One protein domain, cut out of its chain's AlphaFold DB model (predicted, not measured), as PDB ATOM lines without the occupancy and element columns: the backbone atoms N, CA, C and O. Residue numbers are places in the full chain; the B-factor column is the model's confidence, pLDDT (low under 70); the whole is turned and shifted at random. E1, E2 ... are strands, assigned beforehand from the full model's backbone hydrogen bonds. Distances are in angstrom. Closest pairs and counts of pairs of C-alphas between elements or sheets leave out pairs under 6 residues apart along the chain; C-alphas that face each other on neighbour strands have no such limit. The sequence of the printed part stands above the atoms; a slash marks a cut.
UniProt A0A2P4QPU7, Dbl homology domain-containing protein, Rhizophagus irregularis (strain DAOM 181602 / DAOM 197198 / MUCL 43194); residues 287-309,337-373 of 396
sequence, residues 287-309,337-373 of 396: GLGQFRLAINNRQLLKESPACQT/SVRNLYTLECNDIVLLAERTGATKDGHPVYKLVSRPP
ATOM      1  N   GLY A 287     -38.942 -43.583 -21.324       84.81
ATOM      2  CA  GLY A 287     -39.391 -42.343 -21.972       84.81
ATOM      3  C   GLY A 287     -39.731 -41.190 -21.021       84.81
ATOM      4  O   GLY A 287     -40.252 -40.183 -21.486       84.81
ATOM      5  N   LEU A 288     -39.424 -41.309 -19.722       83.19
ATOM      6  CA  LEU A 288     -39.630 -40.236 -18.733       83.19
ATOM      7  C   LEU A 288     -38.738 -39.006 -18.978       83.19
ATOM      8  O   LEU A 288     -39.122 -37.884 -18.659       83.19
ATOM      9  N   GLY A 289     -37.551 -39.190 -19.562       83.19
ATOM     10  CA  GLY A 289     -36.596 -38.096 -19.741       83.19
ATOM     11  C   GLY A 289     -36.170 -37.512 -18.392       83.19
ATOM     12  O   GLY A 289     -35.642 -38.236 -17.555       83.19
ATOM     13  N   GLN A 290     -36.403 -36.212 -18.188       82.88
ATOM     14  CA  GLN A 290     -36.106 -35.506 -16.931       82.88
ATOM     15  C   GLN A 290     -37.263 -35.549 -15.917       82.88
ATOM     16  O   GLN A 290     -37.095 -35.112 -14.780       82.88
ATOM     17  N   PHE A 291     -38.438 -36.052 -16.307       84.00
ATOM     18  CA  PHE A 291     -39.589 -36.107 -15.414       84.00
ATOM     19  C   PHE A 291     -39.353 -37.121 -14.292       84.00
ATOM     20  O   PHE A 291     -39.101 -38.297 -14.552       84.00
ATOM     21  N   ARG A 292     -39.488 -36.665 -13.044       87.25
ATOM     22  CA  ARG A 292     -39.365 -37.506 -11.850       87.25
ATOM     23  C   ARG A 292     -40.743 -37.937 -11.376       87.25
ATOM     24  O   ARG A 292     -41.596 -37.103 -11.061       87.25
ATOM     25  N   LEU A 293     -40.958 -39.247 -11.320       88.00
ATOM     26  CA  LEU A 293     -42.193 -39.800 -10.776       88.00
ATOM     27  C   LEU A 293     -42.135 -39.819  -9.247       88.00
ATOM     28  O   LEU A 293     -43.108 -39.433  -8.605       88.00
ATOM     29  N   ALA A 294     -41.001 -40.212  -8.670       90.94
ATOM     30  CA  ALA A 294     -40.805 -40.264  -7.229       90.94
ATOM     31  C   ALA A 294     -40.511 -38.877  -6.640       90.94
ATOM     32  O   ALA A 294     -39.356 -38.456  -6.539       90.94
ATOM     33  N   ILE A 295     -41.573 -38.173  -6.251       90.25
ATOM     34  CA  ILE A 295     -41.515 -36.891  -5.542       90.25
ATOM     35  C   ILE A 295     -42.374 -36.937  -4.277       90.25
ATOM     36  O   ILE A 295     -43.268 -37.779  -4.146       90.25
ATOM     37  N   ASN A 296     -42.116 -36.014  -3.351       85.25
ATOM     38  CA  ASN A 296     -42.901 -35.889  -2.123       85.25
ATOM     39  C   ASN A 296     -44.378 -35.626  -2.453       85.25
ATOM     40  O   ASN A 296     -44.693 -34.960  -3.438       85.25
ATOM     41  N   ASN A 297     -45.283 -36.141  -1.619       85.06
ATOM     42  CA  ASN A 297     -46.742 -36.011  -1.749       85.06
ATOM     43  C   ASN A 297     -47.390 -36.668  -2.985       85.06
ATOM     44  O   ASN A 297     -48.619 -36.655  -3.084       85.06
ATOM     45  N   ARG A 298     -46.630 -37.292  -3.896       86.62
ATOM     46  CA  ARG A 298     -47.203 -38.118  -4.968       86.62
ATOM     47  C   ARG A 298     -47.461 -39.532  -4.466       86.62
ATOM     48  O   ARG A 298     -46.642 -40.085  -3.742       86.62
ATOM     49  N   GLN A 299     -48.582 -40.134  -4.853       88.62
ATOM     50  CA  GLN A 299     -48.923 -41.521  -4.529       88.62
ATOM     51  C   GLN A 299     -49.512 -42.217  -5.745       88.62
ATOM     52  O   GLN A 299     -50.423 -41.684  -6.379       88.62
ATOM     53  N   LEU A 300     -49.023 -43.421  -6.044       89.62
ATOM     54  CA  LEU A 300     -49.608 -44.272  -7.074       89.62
ATOM     55  C   LEU A 300     -50.921 -44.867  -6.552       89.62
ATOM     56  O   LEU A 300     -50.916 -45.696  -5.642       89.62
ATOM     57  N   LEU A 301     -52.033 -44.468  -7.158       88.88
ATOM     58  CA  LEU A 301     -53.365 -44.957  -6.825       88.88
ATOM     59  C   LEU A 301     -53.676 -46.261  -7.560       88.88
ATOM     60  O   LEU A 301     -54.248 -47.180  -6.970       88.88
ATOM     61  N   LYS A 302     -53.321 -46.353  -8.850       86.25
ATOM     62  CA  LYS A 302     -53.725 -47.491  -9.684       86.25
ATOM     63  C   LYS A 302     -52.846 -47.704 -10.917       86.25
ATOM     64  O   LYS A 302     -52.488 -46.760 -11.612       86.25
ATOM     65  N   GLU A 303     -52.592 -48.976 -11.230       89.38
ATOM     66  CA  GLU A 303     -52.083 -49.439 -12.528       89.38
ATOM     67  C   GLU A 303     -53.203 -50.243 -13.211       89.38
ATOM     68  O   GLU A 303     -53.655 -51.256 -12.669       89.38
ATOM     69  N   SER A 304     -53.704 -49.810 -14.372       84.50
ATOM     70  CA  SER A 304     -54.798 -50.526 -15.055       84.50
ATOM     71  C   SER A 304     -54.758 -50.425 -16.574       84.50
ATOM     72  O   SER A 304     -54.253 -49.431 -17.081       84.50
ATOM     73  N   PRO A 305     -55.315 -51.403 -17.317       83.12
ATOM     74  CA  PRO A 305     -55.494 -51.269 -18.758       83.12
ATOM     75  C   PRO A 305     -56.296 -50.007 -19.100       83.12
ATOM     76  O   PRO A 305     -57.307 -49.715 -18.457       83.12
ATOM     77  N   ALA A 306     -55.859 -49.269 -20.117       72.75
ATOM     78  CA  ALA A 306     -56.564 -48.096 -20.606       72.75
ATOM     79  C   ALA A 306     -57.849 -48.549 -21.317       72.75
ATOM     80  O   ALA A 306     -57.810 -49.064 -22.433       72.75
ATOM     81  N   CYS A 307     -59.001 -48.396 -20.662       57.44
ATOM     82  CA  CYS A 307     -60.289 -48.652 -21.302       57.44
ATOM     83  C   CYS A 307     -60.624 -47.489 -22.251       57.44
ATOM     84  O   CYS A 307     -60.455 -46.328 -21.889       57.44
ATOM     85  N   GLN A 308     -61.103 -47.784 -23.461       49.28
ATOM     86  CA  GLN A 308     -61.327 -46.797 -24.532       49.28
ATOM     87  C   GLN A 308     -62.570 -45.904 -24.326       49.28
ATOM     88  O   GLN A 308     -62.952 -45.149 -25.215       49.28
ATOM     89  N   THR A 309     -63.215 -45.975 -23.163       35.34
ATOM     90  CA  THR A 309     -64.380 -45.157 -22.811       35.34
ATOM     91  C   THR A 309     -63.934 -43.965 -21.975       35.34
ATOM     92  O   THR A 309     -63.311 -44.146 -20.932       35.34
ATOM     93  N   SER A 337     -51.466 -52.306 -30.289       50.50
ATOM     94  CA  SER A 337     -52.527 -53.210 -29.859       50.50
ATOM     95  C   SER A 337     -53.180 -52.592 -28.626       50.50
ATOM     96  O   SER A 337     -52.534 -52.463 -27.588       50.50
ATOM     97  N   VAL A 338     -54.454 -52.196 -28.735       56.38
ATOM     98  CA  VAL A 338     -55.228 -51.530 -27.666       56.38
ATOM     99  C   VAL A 338     -55.182 -52.330 -26.352       56.38
ATOM    100  O   VAL A 338     -55.291 -51.763 -25.272       56.38
ATOM    101  N   ARG A 339     -54.915 -53.642 -26.431       61.72
ATOM    102  CA  ARG A 339     -54.735 -54.545 -25.284       61.72
ATOM    103  C   ARG A 339     -53.509 -54.238 -24.410       61.72
ATOM    104  O   ARG A 339     -53.467 -54.707 -23.276       61.72
ATOM    105  N   ASN A 340     -52.539 -53.469 -24.905       75.56
ATOM    106  CA  ASN A 340     -51.280 -53.194 -24.206       75.56
ATOM    107  C   ASN A 340     -51.179 -51.768 -23.650       75.56
ATOM    108  O   ASN A 340     -50.150 -51.428 -23.075       75.56
ATOM    109  N   LEU A 341     -52.211 -50.932 -23.785       86.06
ATOM    110  CA  LEU A 341     -52.222 -49.594 -23.191       86.06
ATOM    111  C   LEU A 341     -52.640 -49.659 -21.720       86.06
ATOM    112  O   LEU A 341     -53.589 -50.357 -21.373       86.06
ATOM    113  N   TYR A 342     -51.938 -48.921 -20.864       88.31
ATOM    114  CA  TYR A 342     -52.148 -48.850 -19.422       88.31
ATOM    115  C   TYR A 342     -52.142 -47.400 -18.940       88.31
ATOM    116  O   TYR A 342     -51.377 -46.566 -19.428       88.31
ATOM    117  N   THR A 343     -52.978 -47.122 -17.947       87.00
ATOM    118  CA  THR A 343     -52.956 -45.900 -17.153       87.00
ATOM    119  C   THR A 343     -52.214 -46.152 -15.843       87.00
ATOM    120  O   THR A 343     -52.483 -47.128 -15.137       87.00
ATOM    121  N   LEU A 344     -51.274 -45.260 -15.531       89.75
ATOM    122  CA  LEU A 344     -50.623 -45.160 -14.229       89.75
ATOM    123  C   LEU A 344     -51.199 -43.920 -13.547       89.75
ATOM    124  O   LEU A 344     -50.819 -42.789 -13.852       89.75
ATOM    125  N   GLU A 345     -52.193 -44.141 -12.698       88.25
ATOM    126  CA  GLU A 345     -52.924 -43.091 -12.002       88.25
ATOM    127  C   GLU A 345     -52.235 -42.800 -10.674       88.25
ATOM    128  O   GLU A 345     -52.184 -43.651  -9.784       88.25
ATOM    129  N   CYS A 346     -51.700 -41.591 -10.553       87.50
ATOM    130  CA  CYS A 346     -51.272 -41.005  -9.295       87.50
ATOM    131  C   CYS A 346     -52.336 -40.020  -8.793       87.50
ATOM    132  O   CYS A 346     -53.238 -39.622  -9.529       87.50
ATOM    133  N   ASN A 347     -52.226 -39.604  -7.535       86.56
ATOM    134  CA  ASN A 347     -53.133 -38.625  -6.927       86.56
ATOM    135  C   ASN A 347     -53.126 -37.243  -7.606       86.56
ATOM    136  O   ASN A 347     -54.111 -36.516  -7.494       86.56
ATOM    137  N   ASP A 348     -52.048 -36.880  -8.298       83.19
ATOM    138  CA  ASP A 348     -51.854 -35.578  -8.946       83.19
ATOM    139  C   ASP A 348     -51.627 -35.657 -10.470       83.19
ATOM    140  O   ASP A 348     -51.724 -34.638 -11.154       83.19
ATOM    141  N   ILE A 349     -51.338 -36.842 -11.019       85.25
ATOM    142  CA  ILE A 349     -51.022 -37.043 -12.441       85.25
ATOM    143  C   ILE A 349     -51.523 -38.398 -12.952       85.25
ATOM    144  O   ILE A 349     -51.511 -39.391 -12.231       85.25
ATOM    145  N   VAL A 350     -51.901 -38.467 -14.231       85.19
ATOM    146  CA  VAL A 350     -52.162 -39.729 -14.938       85.19
ATOM    147  C   VAL A 350     -51.191 -39.863 -16.104       85.19
ATOM    148  O   VAL A 350     -51.133 -38.991 -16.969       85.19
ATOM    149  N   LEU A 351     -50.446 -40.967 -16.143       85.88
ATOM    150  CA  LEU A 351     -49.553 -41.293 -17.255       85.88
ATOM    151  C   LEU A 351     -50.170 -42.380 -18.136       85.88
ATOM    152  O   LEU A 351     -50.658 -43.393 -17.633       85.88
ATOM    153  N   LEU A 352     -50.107 -42.185 -19.455       86.94
ATOM    154  CA  LEU A 352     -50.489 -43.192 -20.440       86.94
ATOM    155  C   LEU A 352     -49.236 -43.893 -20.969       86.94
ATOM    156  O   LEU A 352     -48.353 -43.262 -21.559       86.94
ATOM    157  N   ALA A 353     -49.168 -45.206 -20.772       88.31
ATOM    158  CA  ALA A 353     -48.020 -46.003 -21.168       88.31
ATOM    159  C   ALA A 353     -48.430 -47.302 -21.868       88.31
ATOM    160  O   ALA A 353     -49.459 -47.903 -21.572       88.31
ATOM    161  N   GLU A 354     -47.601 -47.759 -22.797       88.25
ATOM    162  CA  GLU A 354     -47.701 -49.075 -23.412       88.25
ATOM    163  C   GLU A 354     -46.908 -50.071 -22.566       88.25
ATOM    164  O   GLU A 354     -45.731 -49.857 -22.276       88.25
ATOM    165  N   ARG A 355     -47.535 -51.176 -22.165       90.50
ATOM    166  CA  ARG A 355     -46.843 -52.286 -21.514       90.50
ATOM    167  C   ARG A 355     -45.992 -53.013 -22.552       90.50
ATOM    168  O   ARG A 355     -46.522 -53.639 -23.466       90.50
ATOM    169  N   THR A 356     -44.677 -52.953 -22.385       90.25
ATOM    170  CA  THR A 356     -43.697 -53.541 -23.310       90.25
ATOM    171  C   THR A 356     -43.186 -54.903 -22.855       90.25
ATOM    172  O   THR A 356     -42.621 -55.641 -23.657       90.25
ATOM    173  N   GLY A 357     -43.394 -55.264 -21.587       90.06
ATOM    174  CA  GLY A 357     -42.957 -56.550 -21.056       90.06
ATOM    175  C   GLY A 357     -43.164 -56.686 -19.553       90.06
ATOM    176  O   GLY A 357     -44.089 -56.105 -18.972       90.06
ATOM    177  N   ALA A 358     -42.294 -57.483 -18.937       90.56
ATOM    178  CA  ALA A 358     -42.195 -57.643 -17.495       90.56
ATOM    179  C   ALA A 358     -40.725 -57.792 -17.063       90.56
ATOM    180  O   ALA A 358     -39.891 -58.255 -17.842       90.56
ATOM    181  N   THR A 359     -40.411 -57.393 -15.832       89.56
ATOM    182  CA  THR A 359     -39.117 -57.633 -15.190       89.56
ATOM    183  C   THR A 359     -38.934 -59.126 -14.905       89.56
ATOM    184  O   THR A 359     -39.874 -59.916 -15.016       89.56
ATOM    185  N   LYS A 360     -37.722 -59.528 -14.499       86.19
ATOM    186  CA  LYS A 360     -37.435 -60.913 -14.079       86.19
ATOM    187  C   LYS A 360     -38.336 -61.373 -12.927       86.19
ATOM    188  O   LYS A 360     -38.677 -62.548 -12.859       86.19
ATOM    189  N   ASP A 361     -38.763 -60.430 -12.093       83.75
ATOM    190  CA  ASP A 361     -39.650 -60.652 -10.949       83.75
ATOM    191  C   ASP A 361     -41.144 -60.585 -11.325       83.75
ATOM    192  O   ASP A 361     -42.019 -60.683 -10.468       83.75
ATOM    193  N   GLY A 362     -41.464 -60.427 -12.615       86.31
ATOM    194  CA  GLY A 362     -42.833 -60.433 -13.134       86.31
ATOM    195  C   GLY A 362     -43.554 -59.082 -13.088       86.31
ATOM    196  O   GLY A 362     -44.715 -59.002 -13.500       86.31
ATOM    197  N   HIS A 363     -42.896 -58.005 -12.649       88.19
ATOM    198  CA  HIS A 363     -43.493 -56.667 -12.622       88.19
ATOM    199  C   HIS A 363     -43.603 -56.079 -14.033       88.19
ATOM    200  O   HIS A 363     -42.658 -56.190 -14.806       88.19
ATOM    201  N   PRO A 364     -44.718 -55.429 -14.407       90.38
ATOM    202  CA  PRO A 364     -44.880 -54.866 -15.744       90.38
ATOM    203  C   PRO A 364     -43.861 -53.751 -16.026       90.38
ATOM    204  O   PRO A 364     -43.546 -52.946 -15.145       90.38
ATOM    205  N   VAL A 365     -43.372 -53.724 -17.269       92.69
ATOM    206  CA  VAL A 365     -42.492 -52.681 -17.821       92.69
ATOM    207  C   VAL A 365     -43.281 -51.863 -18.833       92.69
ATOM    208  O   VAL A 365     -44.062 -52.412 -19.616       92.69
ATOM    209  N   TYR A 366     -43.068 -50.553 -18.806       92.44
ATOM    210  CA  TYR A 366     -43.866 -49.572 -19.518       92.44
ATOM    211  C   TYR A 366     -43.002 -48.697 -20.427       92.44
ATOM    212  O   TYR A 366     -41.848 -48.396 -20.127       92.44
ATOM    213  N   LYS A 367     -43.582 -48.236 -21.531       90.19
ATOM    214  CA  LYS A 367     -43.042 -47.179 -22.384       90.19
ATOM    215  C   LYS A 367     -44.080 -46.076 -22.505       90.19
ATOM    216  O   LYS A 367     -45.206 -46.343 -22.915       90.19
ATOM    217  N   LEU A 368     -43.720 -44.848 -22.144       87.25
ATOM    218  CA  LEU A 368     -44.632 -43.711 -22.239       87.25
ATOM    219  C   LEU A 368     -45.077 -43.476 -23.686       87.25
ATOM    220  O   LEU A 368     -44.260 -43.488 -24.610       87.25
ATOM    221  N   VAL A 369     -46.383 -43.276 -23.858       81.88
ATOM    222  CA  VAL A 369     -47.013 -43.033 -25.167       81.88
ATOM    223  C   VAL A 369     -47.032 -41.537 -25.493       81.88
ATOM    224  O   VAL A 369     -46.987 -41.159 -26.660       81.88
ATOM    225  N   SER A 370     -47.034 -40.678 -24.472       69.50
ATOM    226  CA  SER A 370     -46.937 -39.221 -24.585       69.50
ATOM    227  C   SER A 370     -45.727 -38.689 -23.813       69.50
ATOM    228  O   SER A 370     -45.240 -39.330 -22.880       69.50
ATOM    229  N   ARG A 371     -45.231 -37.502 -24.195       62.00
ATOM    230  CA  ARG A 371     -44.250 -36.794 -23.361       62.00
ATOM    231  C   ARG A 371     -44.895 -36.507 -21.999       62.00
ATOM    232  O   ARG A 371     -46.048 -36.069 -21.986       62.00
ATOM    233  N   PRO A 372     -44.192 -36.755 -20.882       62.09
ATOM    234  CA  PRO A 372     -44.698 -36.358 -19.578       62.09
ATOM    235  C   PRO A 372     -44.892 -34.832 -19.555       62.09
ATOM    236  O   PRO A 372     -44.170 -34.127 -20.268       62.09
ATOM    237  N   PRO A 373     -45.862 -34.314 -18.782       60.12
ATOM    238  CA  PRO A 373     -46.014 -32.876 -18.621       60.12
ATOM    239  C   PRO A 373     -44.686 -32.290 -18.133       60.12
ATOM    240  O   PRO A 373     -44.054 -32.850 -17.231       60.12
TER     241      PRO A 373
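What this domain is: This is residues 287 to 309 and 337 to 373 of the 396 residues of the protein "Dbl homology domain-containing protein" of Rhizophagus irregularis (strain DAOM 181602 / DAOM 197198 / MUCL 43194) (UniProt A0A2P4QPU7). A single strongly twisted and curled sheet of four strands is folded at the bend of its longest strand, E3: the first part of E3 is beside E2 and E1, and the last part turns away with E4. The stretch of residues 287 to 299, with no named element, runs from near the end of E4 round to the start of E1, on the open side of the curl. The printed part has 60 residues, with no named helix and four named strands in the order E1, E2, E3, E4, which is also their order across the antiparallel sheet. The class is all strand, though only 26 of the 60 residues are in named elements. The whole is compact, with a radius of gyration of the C-alphas of 11.8 A and spans of 32 by 32 by 21 A.

Where its parts are: The longest strand, E3, holds residues 350 to 358 and measures 20.7 A from first to last C-alpha, with a bend of 66 degrees at residue 354. E2, residues 341 to 346, measures 16.4 A, and E1, residues 300 to 305, measures 14.8 A. E4, residues 364 to 368, measures 12.9 A. C-alpha 300, where E1 begins, is at (-49.608, -44.272, -7.074); C-alpha 354 is at (-47.701, -49.075, -23.412); C-alpha 368, where E4 ends, is at (-44.632, -43.711, -22.239).

How they stand to each other: E2 and E3 are the inner strands of the sheet, and E1 and E4 are its edge strands. E2 and E3 form a hairpin, antiparallel at 128 degrees, in which C-alphas 341 and 354 face each other at 4.6 A, and N 342 and O 353 are within hydrogen-bond range at 2.8 A. E3 and E4 form a second hairpin, antiparallel at 130 degrees; C-alphas 358 and 364 face each other at 4.2 A, and N 354 and O 367 are within hydrogen-bond range at 2.8 A. E2, E3 and E4 are a meander, each strand the antiparallel neighbour of the one before. On the other side of E2, E1 is antiparallel to it at 166 degrees, with N 343 and O 304 within hydrogen-bond range at 2.8 A. E1 and E4 are apart. From edge to edge the strands' lines turn by 91 degrees, and the way across the sheet turns by 75 degrees.

The domain as a whole: The C-alphas of Asn 296 and Ser 337, the two farthest apart, are 34.1 A from each other. Residues 310 to 336 are cut out, and C-alphas 309 and 337 are 16.0 A apart across the cut, which falls in the link from E1 to E2. The links from E2 to E3 and from E3 to E4 are tight. The mean pLDDT of the printed part is 81.7; residues 307 to 309, 337 to 339 and 370 to 373 are under 70.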